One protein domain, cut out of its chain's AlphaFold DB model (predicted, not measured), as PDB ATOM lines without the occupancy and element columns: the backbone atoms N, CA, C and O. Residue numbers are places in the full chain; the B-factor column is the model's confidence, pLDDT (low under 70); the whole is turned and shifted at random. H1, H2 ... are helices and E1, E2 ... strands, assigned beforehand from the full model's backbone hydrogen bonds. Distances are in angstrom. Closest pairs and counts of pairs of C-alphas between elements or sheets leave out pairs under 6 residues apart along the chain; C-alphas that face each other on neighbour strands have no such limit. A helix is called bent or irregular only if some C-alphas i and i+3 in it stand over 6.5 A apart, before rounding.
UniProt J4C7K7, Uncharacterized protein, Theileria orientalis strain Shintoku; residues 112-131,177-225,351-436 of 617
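This is residues 112 to 131, 177 to 225 and 351 to 436 of the 617 residues of an uncharacterized protein of Theileria orientalis strain Shintoku (UniProt J4C7K7). One long antiparallel sheet of eight strands folds back on itself into a narrow, nearly closed tube, with E5, E4, E7 and E2 on one side, E8, E3 and E6 on the other and E1 as the hinge. Two short helices are at one end: H1 packs on E1 and E8, and the sheet curls round H2. The 155 printed residues run E1 E2 H1 E3 E4 E5 E6 H2 E7 E8, and the sheet's order is E5 E4 E7 E2 E1 E8 E3 E6. The class is mostly strand; the whole is compact, with a radius of gyration of the C-alphas of 17.3 A, and its outline is a rod of 60 by 28 by 23 A.

E1, residues 112 to 129, begins at C-alpha 112 (113.814, 93.231, 150.931), bends by 59 degrees at residue 115 and spans 45.2 A. E2 is residues 178 to 188, 31.8 A, and H1 residues 191 to 201, 16.7 A. E3 is residues 209 to 222, 41.3 A; E4 residues 354 to 361; E5 residues 373 to 378; E6 residues 383 to 395, 37.9 A. H2 is residues 401 to 407, and E7 is residues 408 to 415. E8, residues 420 to 431, spans 35.7 A and ends at C-alpha 431 (110.406, 90.235, 151.683).

The sheet is a folded sheet, one sheet bent into two leaves that face each other, and it is twisted. E1 pairs in staggered fashion, with E8 over residues 112 to 118 (N 115 and O 428, 2.8 A) and with E2 over residues 118 to 129 (N 121 and O 185, 2.9 A). Beyond E2 come E7 (N 184 and O 410, 2.8 A), E4 (N 358 and O 411, 2.8 A) and the edge strand E5 (N 375 and O 357, 2.8 A); E4 and E5 form a hairpin. Beyond E8 come E3 (N 213 and O 429, 2.8 A) and the edge strand E6 (N 216 and O 388, 2.8 A). The closest C-alphas of E5 and E6, those of Leu 373 and Ala 388, are 7.5 A apart. H1 is on the sheet at a height of 8.6 A, over E8 and only just not over E1, on which 2 of its C-alphas fall; it runs along the strands, at 16 degrees to E8 on the local plane. H2 is on the sheet too; its closest C-alphas with E2 are those of Arg 405 and Tyr 186, 4.6 A. H1 and H2 only just touch, with 3 pairs of C-alphas within 8 A, the closest Glu 192 and Val 401 at 6.0 A, about perpendicular at 87 degrees. O i to N i+4 pairs are within hydrogen-bond range in 5 of 7 for H1 and 2 of 3 for H2.

The two C-alphas farthest apart, those of Asn 131 and Ala 436, are 64.0 A apart. Residues 132 to 176 and 226 to 350 are not printed; the gaps are 7.8 A and 22.2 A between C-alphas. Of the links that are printed whole, E4 to E5 is long. Mean pLDDT of the printed part is 76.7; 43 residues are under 70, among them residues 125 to 131, 367 to 374 and 377 to 385.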
ATOM      1  N   TRP A 112     114.770  92.972 152.016       80.19
ATOM      2  CA  TRP A 112     113.814  93.231 150.931       80.19
ATOM      3  C   TRP A 112     114.473  93.125 149.548       80.19
ATOM      4  O   TRP A 112     115.675  93.339 149.394       80.19
ATOM      5  N   VAL A 113     113.674  92.786 148.536       83.62
ATOM      6  CA  VAL A 113     114.069  92.738 147.117       83.62
ATOM      7  C   VAL A 113     113.179  93.698 146.332       83.62
ATOM      8  O   VAL A 113     111.964  93.700 146.536       83.62
ATOM      9  N   LEU A 114     113.764  94.499 145.435       83.62
ATOM     10  CA  LEU A 114     113.015  95.241 144.417       83.62
ATOM     11  C   LEU A 114     112.566  94.251 143.333       83.62
ATOM     12  O   LEU A 114     113.385  93.643 142.649       83.62
ATOM     13  N   VAL A 115     111.259  94.049 143.222       87.31
ATOM     14  CA  VAL A 115     110.633  93.057 142.341       87.31
ATOM     15  C   VAL A 115     110.447  93.614 140.934       87.31
ATOM     16  O   VAL A 115     110.732  92.928 139.955       87.31
ATOM     17  N   THR A 116     109.971  94.855 140.844       86.19
ATOM     18  CA  THR A 116     109.927  95.660 139.622       86.19
ATOM     19  C   THR A 116     109.740  97.137 139.986       86.19
ATOM     20  O   THR A 116     109.450  97.479 141.139       86.19
ATOM     21  N   GLU A 117     109.906  97.996 138.994       80.69
ATOM     22  CA  GLU A 117     109.792  99.446 139.066       80.69
ATOM     23  C   GLU A 117     109.045  99.953 137.820       80.69
ATOM     24  O   GLU A 117     108.909  99.239 136.821       80.69
ATOM     25  N   GLY A 118     108.449 101.135 137.904       76.00
ATOM     26  CA  GLY A 118     107.621 101.681 136.834       76.00
ATOM     27  C   GLY A 118     107.103 103.081 137.134       76.00
ATOM     28  O   GLY A 118     107.286 103.598 138.234       76.00
ATOM     29  N   SER A 119     106.407 103.677 136.174       81.38
ATOM     30  CA  SER A 119     105.727 104.972 136.312       81.38
ATOM     31  C   SER A 119     104.206 104.799 136.247       81.38
ATOM     32  O   SER A 119     103.701 103.771 135.789       81.38
ATOM     33  N   LEU A 120     103.435 105.781 136.726       82.69
ATOM     34  CA  LEU A 120     102.002 105.853 136.432       82.69
ATOM     35  C   LEU A 120     101.772 106.747 135.208       82.69
ATOM     36  O   LEU A 120     102.107 107.930 135.224       82.69
ATOM     37  N   GLN A 121     101.146 106.196 134.171       80.88
ATOM     38  CA  GLN A 121     100.806 106.912 132.939       80.88
ATOM     39  C   GLN A 121      99.322 107.293 132.926       80.88
ATOM     40  O   GLN A 121      98.481 106.540 133.424       80.88
ATOM     41  N   ILE A 122      98.989 108.454 132.352       82.06
ATOM     42  CA  ILE A 122      97.602 108.928 132.217       82.06
ATOM     43  C   ILE A 122      96.851 108.003 131.250       82.06
ATOM     44  O   ILE A 122      97.165 107.949 130.065       82.06
ATOM     45  N   VAL A 123      95.829 107.307 131.752       81.00
ATOM     46  CA  VAL A 123      94.944 106.438 130.950       81.00
ATOM     47  C   VAL A 123      93.639 107.148 130.594       81.00
ATOM     48  O   VAL A 123      93.048 106.864 129.556       81.00
ATOM     49  N   ASN A 124      93.182 108.084 131.430       72.81
ATOM     50  CA  ASN A 124      92.055 108.948 131.092       72.81
ATOM     51  C   ASN A 124      92.203 110.346 131.714       72.81
ATOM     52  O   ASN A 124      92.563 110.478 132.886       72.81
ATOM     53  N   ASN A 125      91.876 111.376 130.933       65.06
ATOM     54  CA  ASN A 125      91.898 112.787 131.310       65.06
ATOM     55  C   ASN A 125      90.479 113.372 131.188       65.06
ATOM     56  O   ASN A 125      90.170 114.137 130.272       65.06
ATOM     57  N   ASN A 126      89.594 112.974 132.107       59.16
ATOM     58  CA  ASN A 126      88.217 113.458 132.150       59.16
ATOM     59  C   ASN A 126      88.190 114.897 132.701       59.16
ATOM     60  O   ASN A 126      87.948 115.125 133.889       59.16
ATOM     61  N   ARG A 127      88.393 115.887 131.823       54.00
ATOM     62  CA  ARG A 127      88.033 117.290 132.092       54.00
ATOM     63  C   ARG A 127      86.503 117.416 132.112       54.00
ATOM     64  O   ARG A 127      85.874 117.668 131.086       54.00
ATOM     65  N   VAL A 128      85.893 117.211 133.283       48.38
ATOM     66  CA  VAL A 128      84.441 117.356 133.477       48.38
ATOM     67  C   VAL A 128      84.086 118.842 133.546       48.38
ATOM     68  O   VAL A 128      84.067 119.456 134.611       48.38
ATOM     69  N   TYR A 129      83.798 119.435 132.389       43.44
ATOM     70  CA  TYR A 129      83.261 120.791 132.301       43.44
ATOM     71  C   TYR A 129      81.834 120.825 132.872       43.44
ATOM     72  O   TYR A 129      80.881 120.438 132.202       43.44
ATOM     73  N   THR A 130      81.669 121.304 134.110       40.56
ATOM     74  CA  THR A 130      80.355 121.396 134.785       40.56
ATOM     75  C   THR A 130      79.530 122.611 134.324       40.56
ATOM     76  O   THR A 130      79.121 123.476 135.101       40.56
ATOM     77  N   ASN A 131      79.273 122.679 133.018       40.22
ATOM     78  CA  ASN A 131      78.351 123.622 132.385       40.22
ATOM     79  C   ASN A 131      77.473 122.888 131.363       40.22
ATOM     80  O   ASN A 131      77.909 121.928 130.735       40.22
ATOM     81  N   LYS A 177      83.340 125.062 139.866       51.44
ATOM     82  CA  LYS A 177      83.046 124.469 138.542       51.44
ATOM     83  C   LYS A 177      84.164 123.727 137.796       51.44
ATOM     84  O   LYS A 177      83.870 123.081 136.787       51.44
ATOM     85  N   PHE A 178      85.411 123.772 138.260       55.06
ATOM     86  CA  PHE A 178      86.535 123.136 137.563       55.06
ATOM     87  C   PHE A 178      87.233 122.112 138.451       55.06
ATOM     88  O   PHE A 178      88.064 122.464 139.289       55.06
ATOM     89  N   VAL A 179      86.868 120.847 138.228       60.91
ATOM     90  CA  VAL A 179      87.505 119.658 138.799       60.91
ATOM     91  C   VAL A 179      88.086 118.842 137.645       60.91
ATOM     92  O   VAL A 179      87.349 118.237 136.863       60.91
ATOM     93  N   ALA A 180      89.408 118.864 137.499       70.94
ATOM     94  CA  ALA A 180      90.117 118.071 136.502       70.94
ATOM     95  C   ALA A 180      90.516 116.724 137.120       70.94
ATOM     96  O   ALA A 180      91.380 116.678 137.996       70.94
ATOM     97  N   THR A 181      89.892 115.635 136.661       76.50
ATOM     98  CA  THR A 181      90.151 114.284 137.178       76.50
ATOM     99  C   THR A 181      91.004 113.490 136.197       76.50
ATOM    100  O   THR A 181      90.518 113.005 135.171       76.50
ATOM    101  N   GLN A 182      92.277 113.317 136.541       82.06
ATOM    102  CA  GLN A 182      93.217 112.468 135.815       82.06
ATOM    103  C   GLN A 182      93.294 111.091 136.483       82.06
ATOM    104  O   GLN A 182      93.428 110.973 137.702       82.06
ATOM    105  N   THR A 183      93.184 110.033 135.681       84.38
ATOM    106  CA  THR A 183      93.321 108.642 136.129       84.38
ATOM    107  C   THR A 183      94.580 108.040 135.536       84.38
ATOM    108  O   THR A 183      94.738 108.010 134.313       84.38
ATOM    109  N   PHE A 184      95.442 107.525 136.408       85.19
ATOM    110  CA  PHE A 184      96.731 106.955 136.056       85.19
ATOM    111  C   PHE A 184      96.768 105.458 136.381       85.19
ATOM    112  O   PHE A 184      96.262 105.027 137.422       85.19
ATOM    113  N   ALA A 185      97.408 104.674 135.516       86.44
ATOM    114  CA  ALA A 185      97.668 103.251 135.735       86.44
ATOM    115  C   ALA A 185      99.160 102.944 135.596       86.44
ATOM    116  O   ALA A 185      99.895 103.660 134.917       86.44
ATOM    117  N   TYR A 186      99.599 101.870 136.247       87.81
ATOM    118  CA  TYR A 186     101.001 101.469 136.269       87.81
ATOM    119  C   TYR A 186     101.515 100.950 134.916       87.81
ATOM    120  O   TYR A 186     100.909 100.073 134.289       87.81
ATOM    121  N   ASN A 187     102.680 101.457 134.514       83.62
ATOM    122  CA  ASN A 187     103.487 100.952 133.416       83.62
ATOM    123  C   ASN A 187     104.856 100.478 133.934       83.62
ATOM    124  O   ASN A 187     105.565 101.227 134.595       83.62
ATOM    125  N   ASP A 188     105.211  99.231 133.621       81.62
ATOM    126  CA  ASP A 188     106.443  98.560 134.057       81.62
ATOM    127  C   ASP A 188     107.629  98.918 133.139       81.62
ATOM    128  O   ASP A 188     107.463  98.972 131.916       81.62
ATOM    129  N   HIS A 189     108.816  99.155 133.711       75.25
ATOM    130  CA  HIS A 189     110.020  99.542 132.954       75.25
ATOM    131  C   HIS A 189     110.933  98.380 132.546       75.25
ATOM    132  O   HIS A 189     111.776  98.555 131.668       75.25
ATOM    133  N   HIS A 190     110.802  97.203 133.160       75.50
ATOM    134  CA  HIS A 190     111.752  96.093 132.995       75.50
ATOM    135  C   HIS A 190     111.157  94.859 132.292       75.50
ATOM    136  O   HIS A 190     111.892  93.986 131.818       75.50
ATOM    137  N   GLY A 191     109.829  94.775 132.213       82.00
ATOM    138  CA  GLY A 191     109.085  93.716 131.541       82.00
ATOM    139  C   GLY A 191     109.011  92.395 132.313       82.00
ATOM    140  O   GLY A 191     109.638  92.179 133.354       82.00
ATOM    141  N   GLU A 192     108.231  91.455 131.769       88.69
ATOM    142  CA  GLU A 192     107.878  90.211 132.468       88.69
ATOM    143  C   GLU A 192     109.081  89.350 132.868       88.69
ATOM    144  O   GLU A 192     109.014  88.647 133.876       88.69
ATOM    145  N   LYS A 193     110.189  89.412 132.117       88.88
ATOM    146  CA  LYS A 193     111.406  88.651 132.425       88.88
ATOM    147  C   LYS A 193     112.021  89.089 133.759       88.88
ATOM    148  O   LYS A 193     112.279  88.236 134.602       88.88
ATOM    149  N   TRP A 194     112.200  90.393 133.967       86.38
ATOM    150  CA  TRP A 194     112.751  90.944 135.208       86.38
ATOM    151  C   TRP A 194     111.854  90.629 136.404       86.38
ATOM    152  O   TRP A 194     112.330  90.138 137.430       86.38
ATOM    153  N   LEU A 195     110.540  90.810 136.236       90.56
ATOM    154  CA  LEU A 195     109.543  90.422 137.230       90.56
ATOM    155  C   LEU A 195     109.634  88.921 137.566       90.56
ATOM    156  O   LEU A 195     109.583  88.542 138.735       90.56
ATOM    157  N   ALA A 196     109.799  88.056 136.560       90.69
ATOM    158  CA  ALA A 196     109.908  86.605 136.717       90.69
ATOM    159  C   ALA A 196     111.259  86.117 137.277       90.69
ATOM    160  O   ALA A 196     111.329  84.982 137.757       90.69
ATOM    161  N   GLU A 197     112.310  86.936 137.225       89.62
ATOM    162  CA  GLU A 197     113.625  86.668 137.818       89.62
ATOM    163  C   GLU A 197     113.681  87.163 139.271       89.62
ATOM    164  O   GLU A 197     114.028  86.391 140.169       89.62
ATOM    165  N   ASN A 198     113.240  88.394 139.546       87.56
ATOM    166  CA  ASN A 198     113.257  88.958 140.898       87.56
ATOM    167  C   ASN A 198     112.186  88.357 141.819       87.56
ATOM    168  O   ASN A 198     112.483  88.104 142.988       87.56
ATOM    169  N   LYS A 199     110.990  87.991 141.322       91.62
ATOM    170  CA  LYS A 199     109.966  87.361 142.183       91.62
ATOM    171  C   LYS A 199     110.374  86.002 142.767       91.62
ATOM    172  O   LYS A 199     109.833  85.598 143.791       91.62
ATOM    173  N   ARG A 200     111.367  85.323 142.172       90.69
ATOM    174  CA  ARG A 200     111.952  84.068 142.695       90.69
ATOM    175  C   ARG A 200     112.810  84.275 143.943       90.69
ATOM    176  O   ARG A 200     113.059  83.319 144.667       90.69
ATOM    177  N   GLN A 201     113.285  85.499 144.175       89.88
ATOM    178  CA  GLN A 201     114.078  85.858 145.353       89.88
ATOM    179  C   GLN A 201     113.190  86.196 146.559       89.88
ATOM    180  O   GLN A 201     113.690  86.271 147.684       89.88
ATOM    181  N   CYS A 202     111.884  86.379 146.347       91.94
ATOM    182  CA  CYS A 202     110.914  86.673 147.393       91.94
ATOM    183  C   CYS A 202     110.629  85.463 148.290       91.94
ATOM    184  O   CYS A 202     110.639  84.314 147.850       91.94
ATOM    185  N   GLN A 203     110.309  85.723 149.554       91.94
ATOM    186  CA  GLN A 203     109.781  84.720 150.463       91.94
ATOM    187  C   GLN A 203     108.327  84.389 150.096       91.94
ATOM    188  O   GLN A 203     107.470  85.271 150.055       91.94
ATOM    189  N   VAL A 204     108.053  83.103 149.877       92.75
ATOM    190  CA  VAL A 204     106.694  82.566 149.730       92.75
ATOM    191  C   VAL A 204     106.223  82.036 151.090       92.75
ATOM    192  O   VAL A 204     106.998  81.384 151.796       92.75
ATOM    193  N   ASP A 205     104.977  82.315 151.479       89.62
ATOM    194  CA  ASP A 205     104.347  81.689 152.650       89.62
ATOM    195  C   ASP A 205     103.913  80.233 152.375       89.62
ATOM    196  O   ASP A 205     104.010  79.729 151.252       89.62
ATOM    197  N   LYS A 206     103.472  79.512 153.416       91.81
ATOM    198  CA  LYS A 206     103.092  78.088 153.294       91.81
ATOM    199  C   LYS A 206     101.862  77.905 152.396       91.81
ATOM    200  O   LYS A 206     101.616  76.820 151.881       91.81
ATOM    201  N   GLU A 207     101.106  78.980 152.220       89.75
ATOM    202  CA  GLU A 207      99.848  79.095 151.502       89.75
ATOM    203  C   GLU A 207     100.033  79.632 150.063       89.75
ATOM    204  O   GLU A 207      99.038  79.964 149.402       89.75
ATOM    205  N   GLY A 208     101.282  79.729 149.578       91.31
ATOM    206  CA  GLY A 208     101.654  80.042 148.191       91.31
ATOM    207  C   GLY A 208     101.708  81.531 147.819       91.31
ATOM    208  O   GLY A 208     101.702  81.860 146.627       91.31
ATOM    209  N   ASN A 209     101.726  82.439 148.797       92.50
ATOM    210  CA  ASN A 209     101.633  83.889 148.588       92.50
ATOM    211  C   ASN A 209     102.946  84.613 148.866       92.50
ATOM    212  O   ASN A 209     103.763  84.185 149.674       92.50
ATOM    213  N   LEU A 210     103.098  85.758 148.210       91.75
ATOM    214  CA  LEU A 210     104.129  86.749 148.481       91.75
ATOM    215  C   LEU A 210     103.555  87.837 149.393       91.75
ATOM    216  O   LEU A 210     102.409  88.251 149.202       91.75
ATOM    217  N   ASP A 211     104.355  88.319 150.345       89.38
ATOM    218  CA  ASP A 211     104.107  89.595 151.024       89.38
ATOM    219  C   ASP A 211     104.809  90.701 150.230       89.38
ATOM    220  O   ASP A 211     106.030  90.667 150.041       89.38
ATOM    221  N   LEU A 212     104.023  91.642 149.711       90.62
ATOM    222  CA  LEU A 212     104.473  92.700 148.811       90.62
ATOM    223  C   LEU A 212     104.216  94.074 149.425       90.62
ATOM    224  O   LEU A 212     103.256  94.261 150.171       90.62
ATOM    225  N   SER A 213     105.043  95.048 149.059       88.38
ATOM    226  CA  SER A 213     104.873  96.464 149.379       88.38
ATOM    227  C   SER A 213     104.998  97.279 148.098       88.38
ATOM    228  O   SER A 213     106.065  97.297 147.488       88.38
ATOM    229  N   VAL A 214     103.915  97.932 147.666       88.94
ATOM    230  CA  VAL A 214     103.997  98.974 146.635       88.94
ATOM    231  C   VAL A 214     104.202 100.304 147.326       88.94
ATOM    232  O   VAL A 214     103.367 100.736 148.125       88.94
ATOM    233  N   ARG A 215     105.278 100.980 146.944       84.25
ATOM    234  CA  ARG A 215     105.499 102.384 147.237       84.25
ATOM    235  C   ARG A 215     105.158 103.212 146.008       84.25
ATOM    236  O   ARG A 215     105.801 103.066 144.972       84.25
ATOM    237  N   LEU A 216     104.169 104.089 146.141       84.25
ATOM    238  CA  LEU A 216     103.924 105.171 145.197       84.25
ATOM    239  C   LEU A 216     104.697 106.409 145.653       84.25
ATOM    240  O   LEU A 216     104.648 106.800 146.822       84.25
ATOM    241  N   ILE A 217     105.370 107.049 144.706       78.88
ATOM    242  CA  ILE A 217     105.957 108.372 144.853       78.88
ATOM    243  C   ILE A 217     105.390 109.226 143.714       78.88
ATOM    244  O   ILE A 217     105.628 108.932 142.545       78.88
ATOM    245  N   PHE A 218     104.574 110.228 144.044       77.62
ATOM    246  CA  PHE A 218     103.744 110.955 143.080       77.62
ATOM    247  C   PHE A 218     103.940 112.466 143.222       77.62
ATOM    248  O   PHE A 218     103.503 113.064 144.204       77.62
ATOM    249  N   GLN A 219     104.619 113.075 142.255       73.75
ATOM    250  CA  GLN A 219     104.890 114.508 142.189       73.75
ATOM    251  C   GLN A 219     103.889 115.205 141.281       73.75
ATOM    252  O   GLN A 219     103.602 114.728 140.185       73.75
ATOM    253  N   TYR A 220     103.432 116.380 141.696       74.56
ATOM    254  CA  TYR A 220     102.742 117.319 140.824       74.56
ATOM    255  C   TYR A 220     103.441 118.672 140.843       74.56
ATOM    256  O   TYR A 220     103.990 119.096 141.861       74.56
ATOM    257  N   PHE A 221     103.423 119.356 139.707       68.44
ATOM    258  CA  PHE A 221     104.004 120.681 139.536       68.44
ATOM    259  C   PHE A 221     103.213 121.470 138.497       68.44
ATOM    260  O   PHE A 221     102.572 120.894 137.617       68.44
ATOM    261  N   ARG A 222     103.230 122.798 138.600       62.56
ATOM    262  CA  ARG A 222     102.642 123.655 137.568       62.56
ATOM    263  C   ARG A 222     103.463 123.532 136.280       62.56
ATOM    264  O   ARG A 222     104.676 123.723 136.320       62.56
ATOM    265  N   SER A 223     102.804 123.233 135.160       53.66
ATOM    266  CA  SER A 223     103.432 123.225 133.832       53.66
ATOM    267  C   SER A 223     103.983 124.626 133.524       53.66
ATOM    268  O   SER A 223     103.220 125.593 133.606       53.66
ATOM    269  N   PRO A 224     105.277 124.782 133.183       43.03
ATOM    270  CA  PRO A 224     105.821 126.076 132.775       43.03
ATOM    271  C   PRO A 224     105.511 126.426 131.307       43.03
ATOM    272  O   PRO A 224     105.832 127.531 130.883       43.03
ATOM    273  N   LEU A 225     104.923 125.506 130.527       42.84
ATOM    274  CA  LEU A 225     104.872 125.598 129.059       42.84
ATOM    275  C   LEU A 225     103.566 126.184 128.491       42.84
ATOM    276  O   LEU A 225     103.596 126.789 127.426       42.84
ATOM    277  N   THR A 351      89.714 131.155 144.329       57.47
ATOM    278  CA  THR A 351      89.742 129.736 144.709       57.47
ATOM    279  C   THR A 351      91.140 129.344 145.163       57.47
ATOM    280  O   THR A 351      92.055 129.288 144.342       57.47
ATOM    281  N   LYS A 352      91.305 128.994 146.446       64.81
ATOM    282  CA  LYS A 352      92.484 128.229 146.866       64.81
ATOM    283  C   LYS A 352      92.545 126.935 146.039       64.81
ATOM    284  O   LYS A 352      91.544 126.219 146.011       64.81
ATOM    285  N   PRO A 353      93.669 126.629 145.378       66.88
ATOM    286  CA  PRO A 353      93.804 125.380 144.648       66.88
ATOM    287  C   PRO A 353      93.917 124.186 145.603       66.88
ATOM    288  O   PRO A 353      94.708 124.204 146.549       66.88
ATOM    289  N   GLU A 354      93.126 123.148 145.345       74.62
ATOM    290  CA  GLU A 354      93.029 121.929 146.161       74.62
ATOM    291  C   GLU A 354      93.360 120.715 145.286       74.62
ATOM    292  O   GLU A 354      92.846 120.587 144.172       74.62
ATOM    293  N   VAL A 355      94.204 119.806 145.780       77.31
ATOM    294  CA  VAL A 355      94.468 118.516 145.125       77.31
ATOM    295  C   VAL A 355      94.004 117.386 146.021       77.31
ATOM    296  O   VAL A 355      94.345 117.335 147.202       77.31
ATOM    297  N   HIS A 356      93.267 116.456 145.422       82.38
ATOM    298  CA  HIS A 356      92.879 115.192 146.024       82.38
ATOM    299  C   HIS A 356      93.586 114.051 145.286       82.38
ATOM    300  O   HIS A 356      93.383 113.884 144.083       82.38
ATOM    301  N   ILE A 357      94.401 113.262 145.986       82.31
ATOM    302  CA  ILE A 357      95.053 112.060 145.439       82.31
ATOM    303  C   ILE A 357      94.398 110.839 146.076       82.31
ATOM    304  O   ILE A 357      94.254 110.778 147.292       82.31
ATOM    305  N   HIS A 358      94.007 109.860 145.265       81.88
ATOM    306  CA  HIS A 358      93.384 108.617 145.709       81.88
ATOM    307  C   HIS A 358      94.158 107.428 145.129       81.88
ATOM    308  O   HIS A 358      93.969 107.054 143.968       81.88
ATOM    309  N   PHE A 359      95.068 106.873 145.932       83.31
ATOM    310  CA  PHE A 359      95.944 105.761 145.564       83.31
ATOM    311  C   PHE A 359      95.340 104.417 145.994       83.31
ATOM    312  O   PHE A 359      94.940 104.238 147.148       83.31
ATOM    313  N   VAL A 360      95.286 103.456 145.069       80.69
ATOM    314  CA  VAL A 360      94.633 102.155 145.261       80.69
ATOM    315  C   VAL A 360      95.483 101.034 144.662       80.69
ATOM    316  O   VAL A 360      95.989 101.160 143.546       80.69
ATOM    317  N   VAL A 361      95.579  99.914 145.379       82.69
ATOM    318  CA  VAL A 361      96.009  98.626 144.824       82.69
ATOM    319  C   VAL A 361      94.866  97.617 144.987       82.69
ATOM    320  O   VAL A 361      94.654  97.104 146.085       82.69
ATOM    321  N   ASP A 362      94.112  97.367 143.911       76.06
ATOM    322  CA  ASP A 362      92.893  96.537 143.927       76.06
ATOM    323  C   ASP A 362      92.770  95.605 142.705       76.06
ATOM    324  O   ASP A 362      92.747  96.041 141.555       76.06
ATOM    325  N   ASP A 363      92.677  94.301 142.969       78.50
ATOM    326  CA  ASP A 363      92.422  93.224 142.008       78.50
ATOM    327  C   ASP A 363      91.877  92.010 142.781       78.50
ATOM    328  O   ASP A 363      92.340  91.707 143.883       78.50
ATOM    329  N   ILE A 364      90.933  91.267 142.191       70.50
ATOM    330  CA  ILE A 364      90.266  90.095 142.797       70.50
ATOM    331  C   ILE A 364      91.227  88.985 143.287       70.50
ATOM    332  O   ILE A 364      90.839  88.113 144.063       70.50
ATOM    333  N   ARG A 365      92.490  88.991 142.842       76.38
ATOM    334  CA  ARG A 365      93.545  88.050 143.256       76.38
ATOM    335  C   ARG A 365      94.252  88.458 144.556       76.38
ATOM    336  O   ARG A 365      95.028  87.656 145.085       76.38
ATOM    337  N   ILE A 366      94.006  89.663 145.075       76.00
ATOM    338  CA  ILE A 366      94.537  90.153 146.354       76.00
ATOM    339  C   ILE A 366      93.715  89.558 147.505       76.00
ATOM    340  O   ILE A 366      92.496  89.686 147.550       76.00
ATOM    341  N   ARG A 367      94.380  88.908 148.470       60.78
ATOM    342  CA  ARG A 367      93.695  88.188 149.568       60.78
ATOM    343  C   ARG A 367      93.227  89.070 150.731       60.78
ATOM    344  O   ARG A 367      92.459  88.605 151.567       60.78
ATOM    345  N   ASN A 368      93.680  90.321 150.792       57.84
ATOM    346  CA  ASN A 368      93.406  91.247 151.890       57.84
ATOM    347  C   ASN A 368      92.698  92.496 151.356       57.84
ATOM    348  O   ASN A 368      93.300  93.232 150.577       57.84
ATOM    349  N   CYS A 369      91.486  92.793 151.830       50.31
ATOM    350  CA  CYS A 369      90.838  94.075 151.546       50.31
ATOM    351  C   CYS A 369      91.732  95.231 152.022       50.31
ATOM    352  O   CYS A 369      92.171  95.250 153.178       50.31
ATOM    353  N   ARG A 370      91.993  96.204 151.143       59.75
ATOM    354  CA  ARG A 370      92.707  97.440 151.477       59.75
ATOM    355  C   ARG A 370      91.769  98.630 151.390       59.75
ATOM    356  O   ARG A 370      90.931  98.709 150.500       59.75
ATOM    357  N   GLN A 371      91.912  99.545 152.344       51.22
ATOM    358  CA  GLN A 371      91.332 100.873 152.216       51.22
ATOM    359  C   GLN A 371      92.228 101.678 151.265       51.22
ATOM    360  O   GLN A 371      93.453 101.576 151.380       51.22
ATOM    361  N   PRO A 372      91.653 102.438 150.320       61.06
ATOM    362  CA  PRO A 372      92.437 103.313 149.462       61.06
ATOM    363  C   PRO A 372      93.080 104.418 150.304       61.06
ATOM    364  O   PRO A 372      92.480 104.915 151.259       61.06
ATOM    365  N   LEU A 373      94.295 104.824 149.939       66.62
ATOM    366  CA  LEU A 373      94.958 105.958 150.574       66.62
ATOM    367  C   LEU A 373      94.526 107.231 149.854       66.62
ATOM    368  O   LEU A 373      95.001 107.529 148.756       66.62
ATOM    369  N   SER A 374      93.602 107.960 150.475       68.44
ATOM    370  CA  SER A 374      93.226 109.304 150.059       68.44
ATOM    371  C   SER A 374      94.120 110.356 150.714       68.44
ATOM    372  O   SER A 374      94.572 110.216 151.848       68.44
ATOM    373  N   TRP A 375      94.363 111.443 149.999       78.12
ATOM    374  CA  TRP A 375      94.971 112.659 150.516       78.12
ATOM    375  C   TRP A 375      94.247 113.865 149.927       78.12
ATOM    376  O   TRP A 375      93.775 113.805 148.794       78.12
ATOM    377  N   ALA A 376      94.158 114.944 150.701       71.31
ATOM    378  CA  ALA A 376      93.605 116.224 150.286       71.31
ATOM    379  C   ALA A 376      94.428 117.355 150.916       71.31
ATOM    380  O   ALA A 376      94.770 117.273 152.100       71.31
ATOM    381  N   GLY A 377      94.725 118.411 150.159       65.69
ATOM    382  CA  GLY A 377      95.439 119.566 150.699       65.69
ATOM    383  C   GLY A 377      95.504 120.778 149.775       65.69
ATOM    384  O   GLY A 377      95.326 120.680 148.559       65.69
ATOM    385  N   GLU A 378      95.779 121.934 150.385       66.75
ATOM    386  CA  GLU A 378      95.971 123.205 149.685       66.75
ATOM    387  C   GLU A 378      97.305 123.216 148.925       66.75
ATOM    388  O   GLU A 378      98.379 123.017 149.507       66.75
ATOM    389  N   MET A 379      97.258 123.537 147.633       62.69
ATOM    390  CA  MET A 379      98.436 123.773 146.798       62.69
ATOM    391  C   MET A 379      99.063 125.144 147.099       62.69
ATOM    392  O   MET A 379      99.015 126.076 146.301       62.69
ATOM    393  N   SER A 380      99.672 125.266 148.276       56.59
ATOM    394  CA  SER A 380     100.403 126.468 148.708       56.59
ATOM    395  C   SER A 380     101.740 126.694 147.978       56.59
ATOM    396  O   SER A 380     102.397 127.709 148.206       56.59
ATOM    397  N   SER A 381     102.154 125.767 147.110       54.22
ATOM    398  CA  SER A 381     103.465 125.732 146.457       54.22
ATOM    399  C   SER A 381     103.382 125.283 144.996       54.22
ATOM    400  O   SER A 381     102.507 124.504 144.621       54.22
ATOM    401  N   GLY A 382     104.321 125.761 144.167       54.44
ATOM    402  CA  GLY A 382     104.353 125.495 142.718       54.44
ATOM    403  C   GLY A 382     104.594 124.029 142.333       54.44
ATOM    404  O   GLY A 382     104.306 123.638 141.202       54.44
ATOM    405  N   ALA A 383     105.067 123.217 143.279       58.78
ATOM    406  CA  ALA A 383     105.053 121.765 143.213       58.78
ATOM    407  C   ALA A 383     104.796 121.161 144.606       58.78
ATOM    408  O   ALA A 383     104.815 121.867 145.621       58.78
ATOM    409  N   MET A 384     104.558 119.854 144.642       66.25
ATOM    410  CA  MET A 384     104.527 119.003 145.834       66.25
ATOM    411  C   MET A 384     104.765 117.553 145.385       66.25
ATOM    412  O   MET A 384     104.562 117.221 144.217       66.25
ATOM    413  N   LEU A 385     105.147 116.663 146.298       66.75
ATOM    414  CA  LEU A 385     105.073 115.223 146.068       66.75
ATOM    415  C   LEU A 385     104.540 114.499 147.302       66.75
ATOM    416  O   LEU A 385     104.788 114.880 148.446       66.75
ATOM    417  N   PHE A 386     103.781 113.455 147.001       73.94
ATOM    418  CA  PHE A 386     103.065 112.575 147.903       73.94
ATOM    419  C   PHE A 386     103.736 111.198 147.872       73.94
ATOM    420  O   PHE A 386     103.794 110.547 146.827       73.94
ATOM    421  N   VAL A 387     104.277 110.761 149.012       75.06
ATOM    422  CA  VAL A 387     104.785 109.390 149.192       75.06
ATOM    423  C   VAL A 387     103.706 108.568 149.882       75.06
ATOM    424  O   VAL A 387     103.213 109.006 150.916       75.06
ATOM    425  N   ALA A 388     103.386 107.375 149.381       75.81
ATOM    426  CA  ALA A 388     102.445 106.454 150.019       75.81
ATOM    427  C   ALA A 388     102.888 104.992 149.874       75.81
ATOM    428  O   ALA A 388     103.435 104.605 148.843       75.81
ATOM    429  N   ASN A 389     102.623 104.164 150.887       80.12
ATOM    430  CA  ASN A 389     102.970 102.738 150.881       80.12
ATOM    431  C   ASN A 389     101.722 101.870 151.105       80.12
ATOM    432  O   ASN A 389     100.992 102.078 152.072       80.12
ATOM    433  N   GLN A 390     101.497 100.862 150.256       81.25
ATOM    434  CA  GLN A 390     100.452  99.849 150.437       81.25
ATOM    435  C   GLN A 390     101.049  98.441 150.379       81.25
ATOM    436  O   GLN A 390     101.522  97.981 149.340       81.25
ATOM    437  N   ASN A 391     100.980  97.730 151.506       83.81
ATOM    438  CA  ASN A 391     101.400  96.332 151.598       83.81
ATOM    439  C   ASN A 391     100.235  95.407 151.223       83.81
ATOM    440  O   ASN A 391      99.113  95.666 151.654       83.81
ATOM    441  N   PHE A 392     100.442  94.294 150.525       84.25
ATOM    442  CA  PHE A 392      99.380  93.321 150.221       84.25
ATOM    443  C   PHE A 392      99.920  91.908 149.977       84.25
ATOM    444  O   PHE A 392     101.116  91.706 149.790       84.25
ATOM    445  N   LYS A 393      99.011  90.922 149.969       87.81
ATOM    446  CA  LYS A 393      99.324  89.515 149.693       87.81
ATOM    447  C   LYS A 393      98.638  89.034 148.421       87.81
ATOM    448  O   LYS A 393      97.425  89.191 148.268       87.81
ATOM    449  N   VAL A 394      99.422  88.413 147.546       92.00
ATOM    450  CA  VAL A 394      98.997  87.821 146.268       92.00
ATOM    451  C   VAL A 394      99.723  86.490 146.065       92.00
ATOM    452  O   VAL A 394     100.845  86.319 146.542       92.00
ATOM    453  N   ARG A 395      99.105  85.533 145.368       91.50
ATOM    454  CA  ARG A 395      99.764  84.256 145.045       91.50
ATOM    455  C   ARG A 395     100.959  84.471 144.100       91.50
ATOM    456  O   ARG A 395     100.908  85.332 143.222       91.50
ATOM    457  N   HIS A 396     102.023  83.679 144.250       91.56
ATOM    458  CA  HIS A 396     103.254  83.807 143.447       91.56
ATOM    459  C   HIS A 396     103.032  83.574 141.929       91.56
ATOM    460  O   HIS A 396     103.713  84.180 141.092       91.56
ATOM    461  N   ASP A 397     102.060  82.731 141.559       90.44
ATOM    462  CA  ASP A 397     101.618  82.522 140.171       90.44
ATOM    463  C   ASP A 397     100.868  83.743 139.611       90.44
ATOM    464  O   ASP A 397     101.113  84.158 138.481       90.44
ATOM    465  N   ALA A 398     100.007  84.357 140.426       90.44
ATOM    466  CA  ALA A 398      99.143  85.473 140.052       90.44
ATOM    467  C   ALA A 398      99.872  86.813 139.818       90.44
ATOM    468  O   ALA A 398      99.290  87.704 139.194       90.44
ATOM    469  N   LEU A 399     101.116  86.963 140.292       91.94
ATOM    470  CA  LEU A 399     101.936  88.159 140.082       91.94
ATOM    471  C   LEU A 399     102.527  88.197 138.657       91.94
ATOM    472  O   LEU A 399     103.503  87.498 138.359       91.94
ATOM    473  N   THR A 400     101.951  89.048 137.805       92.38
ATOM    474  CA  THR A 400     102.376  89.351 136.422       92.38
ATOM    475  C   THR A 400     102.380  90.868 136.176       92.38
ATOM    476  O   THR A 400     101.784  91.617 136.954       92.38
ATOM    477  N   VAL A 401     102.997  91.348 135.087       89.44
ATOM    478  CA  VAL A 401     102.941  92.783 134.719       89.44
ATOM    479  C   VAL A 401     101.490  93.211 134.479       89.44
ATOM    480  O   VAL A 401     101.050  94.273 134.913       89.44
ATOM    481  N   ASP A 402     100.707  92.312 133.885       88.75
ATOM    482  CA  ASP A 402      99.282  92.482 133.620       88.75
ATOM    483  C   ASP A 402      98.414  92.533 134.899       88.75
ATOM    484  O   ASP A 402      97.337  93.124 134.895       88.75
ATOM    485  N   PHE A 403      98.871  91.942 136.015       91.56
ATOM    486  CA  PHE A 403      98.300  92.181 137.347       91.56
ATOM    487  C   PHE A 403      98.636  93.589 137.835       91.56
ATOM    488  O   PHE A 403      97.725  94.320 138.206       91.56
ATOM    489  N   LEU A 404      99.904  94.003 137.785       90.12
ATOM    490  CA  LEU A 404     100.330  95.303 138.313       90.12
ATOM    491  C   LEU A 404      99.665  96.475 137.575       90.12
ATOM    492  O   LEU A 404      99.102  97.353 138.224       90.12
ATOM    493  N   ARG A 405      99.615  96.428 136.237       88.81
ATOM    494  CA  ARG A 405      98.924  97.415 135.385       88.81
ATOM    495  C   ARG A 405      97.424  97.534 135.691       88.81
ATOM    496  O   ARG A 405      96.853  98.612 135.546       88.81
ATOM    497  N   LYS A 406      96.770  96.439 136.098       87.44
ATOM    498  CA  LYS A 406      95.337  96.424 136.447       87.44
ATOM    499  C   LYS A 406      95.087  96.812 137.903       87.44
ATOM    500  O   LYS A 406      94.082  97.472 138.161       87.44
ATOM    501  N   ALA A 407      95.973  96.420 138.815       86.88
ATOM    502  CA  ALA A 407      95.800  96.585 140.253       86.88
ATOM    503  C   ALA A 407      96.228  97.966 140.758       86.88
ATOM    504  O   ALA A 407      95.505  98.580 141.535       86.88
ATOM    505  N   VAL A 408      97.396  98.453 140.329       88.75
ATOM    506  CA  VAL A 408      98.021  99.674 140.852       88.75
ATOM    507  C   VAL A 408      97.508 100.892 140.080       88.75
ATOM    508  O   VAL A 408      97.806 101.061 138.895       88.75
ATOM    509  N   ARG A 409      96.730 101.746 140.755       86.81
ATOM    510  CA  ARG A 409      96.100 102.938 140.164       86.81
ATOM    511  C   ARG A 409      96.190 104.143 141.090       86.81
ATOM    512  O   ARG A 409      96.113 104.012 142.311       86.81
ATOM    513  N   ALA A 410      96.256 105.328 140.497       86.06
ATOM    514  CA  ALA A 410      96.016 106.579 141.205       86.06
ATOM    515  C   ALA A 410      94.987 107.418 140.449       86.06
ATOM    516  O   ALA A 410      94.980 107.461 139.219       86.06
ATOM    517  N   HIS A 411      94.141 108.121 141.192       84.38
ATOM    518  CA  HIS A 411      93.283 109.169 140.652       84.38
ATOM    519  C   HIS A 411      93.692 110.490 141.302       84.38
ATOM    520  O   HIS A 411      93.715 110.578 142.530       84.38
ATOM    521  N   ALA A 412      94.023 111.497 140.495       83.31
ATOM    522  CA  ALA A 412      94.259 112.857 140.964       83.31
ATOM    523  C   ALA A 412      93.099 113.746 140.505       83.31
ATOM    524  O   ALA A 412      92.786 113.808 139.317       83.31
ATOM    525  N   SER A 413      92.458 114.418 141.455       80.56
ATOM    526  CA  SER A 413      91.368 115.367 141.236       80.56
ATOM    527  C   SER A 413      91.847 116.749 141.665       80.56
ATOM    528  O   SER A 413      92.049 116.997 142.855       80.56
ATOM    529  N   VAL A 414      92.047 117.633 140.689       76.44
ATOM    530  CA  VAL A 414      92.567 118.994 140.875       76.44
ATOM    531  C   VAL A 414      91.417 119.988 140.816       76.44
ATOM    532  O   VAL A 414      90.639 119.963 139.863       76.44
ATOM    533  N   ARG A 415      91.338 120.900 141.784       74.69
ATOM    534  CA  ARG A 415      90.390 122.016 141.792       74.69
ATOM    535  C   ARG A 415      91.131 123.347 141.676       74.69
ATOM    536  O   ARG A 415      92.062 123.606 142.432       74.69
ATOM    537  N   GLY A 416      90.681 124.210 140.764       63.22
ATOM    538  CA  GLY A 416      91.133 125.607 140.662       63.22
ATOM    539  C   GLY A 416      92.413 125.872 139.851       63.22
ATOM    540  O   GLY A 416      92.760 127.033 139.666       63.22
ATOM    541  N   ILE A 417      93.093 124.844 139.326       63.94
ATOM    542  CA  ILE A 417      94.217 124.980 138.375       63.94
ATOM    543  C   ILE A 417      93.972 124.079 137.158       63.94
ATOM    544  O   ILE A 417      93.469 122.965 137.298       63.94
ATOM    545  N   TYR A 418      94.344 124.565 135.971       59.00
ATOM    546  CA  TYR A 418      94.160 123.876 134.688       59.00
ATOM    547  C   TYR A 418      95.404 123.092 134.220       59.00
ATOM    548  O   TYR A 418      95.260 122.086 133.515       59.00
ATOM    549  N   ASP A 419      96.592 123.523 134.666       64.56
ATOM    550  CA  ASP A 419      97.891 123.241 134.032       64.56
ATOM    551  C   ASP A 419      98.870 122.582 135.025       64.56
ATOM    552  O   ASP A 419      99.921 123.128 135.378       64.56
ATOM    553  N   LEU A 420      98.496 121.404 135.540       67.19
ATOM    554  CA  LEU A 420      99.393 120.564 136.340       67.19
ATOM    555  C   LEU A 420      99.979 119.425 135.512       67.19
ATOM    556  O   LEU A 420      99.248 118.632 134.915       67.19
ATOM    557  N   ALA A 421     101.303 119.329 135.558       69.12
ATOM    558  CA  ALA A 421     102.066 118.173 135.129       69.12
ATOM    559  C   ALA A 421     102.328 117.247 136.329       69.12
ATOM    560  O   ALA A 421     102.393 117.687 137.483       69.12
ATOM    561  N   PHE A 422     102.469 115.952 136.047       72.31
ATOM    562  CA  PHE A 422     102.597 114.902 137.053       72.31
ATOM    563  C   PHE A 422     103.749 113.962 136.695       72.31
ATOM    564  O   PHE A 422     103.751 113.380 135.614       72.31
ATOM    565  N   ASN A 423     104.682 113.771 137.628       71.62
ATOM    566  CA  ASN A 423     105.720 112.740 137.549       71.62
ATOM    567  C   ASN A 423     105.419 111.670 138.598       71.62
ATOM    568  O   ASN A 423     104.946 111.984 139.692       71.62
ATOM    569  N   SER A 424     105.715 110.403 138.317       78.44
ATOM    570  CA  SER A 424     105.539 109.358 139.326       78.44
ATOM    571  C   SER A 424     106.485 108.184 139.147       78.44
ATOM    572  O   SER A 424     106.766 107.765 138.027       78.44
ATOM    573  N   CYS A 425     106.921 107.639 140.278       79.75
ATOM    574  CA  CYS A 425     107.685 106.407 140.364       79.75
ATOM    575  C   CYS A 425     106.961 105.432 141.303       79.75
ATOM    576  O   CYS A 425     106.438 105.817 142.355       79.75
ATOM    577  N   VAL A 426     106.918 104.165 140.912       83.00
ATOM    578  CA  VAL A 426     106.247 103.074 141.615       83.00
ATOM    579  C   VAL A 426     107.244 101.947 141.813       83.00
ATOM    580  O   VAL A 426     107.676 101.318 140.851       83.00
ATOM    581  N   GLN A 427     107.571 101.669 143.071       85.62
ATOM    582  CA  GLN A 427     108.529 100.636 143.453       85.62
ATOM    583  C   GLN A 427     107.785  99.479 144.123       85.62
ATOM    584  O   GLN A 427     107.097  99.675 145.129       85.62
ATOM    585  N   LEU A 428     107.898  98.271 143.563       88.50
ATOM    586  CA  LEU A 428     107.332  97.054 144.142       88.50
ATOM    587  C   LEU A 428     108.428  96.288 144.882       88.50
ATOM    588  O   LEU A 428     109.333  95.743 144.254       88.50
ATOM    589  N   HIS A 429     108.314  96.177 146.200       88.31
ATOM    590  CA  HIS A 429     109.222  95.390 147.030       88.31
ATOM    591  C   HIS A 429     108.557  94.106 147.544       88.31
ATOM    592  O   HIS A 429     107.343  94.057 147.738       88.31
ATOM    593  N   CYS A 430     109.356  93.078 147.825       90.69
ATOM    594  CA  CYS A 430     108.937  91.884 148.565       90.69
ATOM    595  C   CYS A 430     109.929  91.548 149.679       90.69
ATOM    596  O   CYS A 430     111.102  91.925 149.604       90.69
ATOM    597  N   THR A 431     109.485  90.803 150.692       86.81
ATOM    598  CA  THR A 431     110.406  90.235 151.683       86.81
ATOM    599  C   THR A 431     111.322  89.210 151.019       86.81
ATOM    600  O   THR A 431     110.885  88.366 150.236       86.81
ATOM    601  N   LYS A 432     112.618  89.278 151.315       85.44
ATOM    602  CA  LYS A 432     113.641  88.400 150.744       85.44
ATOM    603  C   LYS A 432     113.549  87.002 151.348       85.44
ATOM    604  O   LYS A 432     113.478  86.842 152.566       85.44
ATOM    605  N   SER A 433     113.596  85.981 150.500       82.69
ATOM    606  CA  SER A 433     113.724  84.591 150.938       82.69
ATOM    607  C   SER A 433     114.988  84.408 151.786       82.69
ATOM    608  O   SER A 433     116.095  84.777 151.389       82.69
ATOM    609  N   ALA A 434     114.832  83.840 152.984       73.50
ATOM    610  CA  ALA A 434     115.973  83.487 153.819       73.50
ATOM    611  C   ALA A 434     116.803  82.390 153.118       73.50
ATOM    612  O   ALA A 434     116.222  81.393 152.679       73.50
ATOM    613  N   PRO A 435     118.142  82.521 153.018       63.75
ATOM    614  CA  PRO A 435     118.971  81.519 152.359       63.75
ATOM    615  C   PRO A 435     118.835  80.168 153.073       63.75
ATOM    616  O   PRO A 435     119.026  80.069 154.289       63.75
ATOM    617  N   ALA A 436     118.519  79.118 152.308       55.16
ATOM    618  CA  ALA A 436     118.085  77.816 152.830       55.16
ATOM    619  C   ALA A 436     119.066  77.161 153.827       55.16
ATOM    620  O   ALA A 436     118.646  76.375 154.675       55.16
TER     621      ALA A 436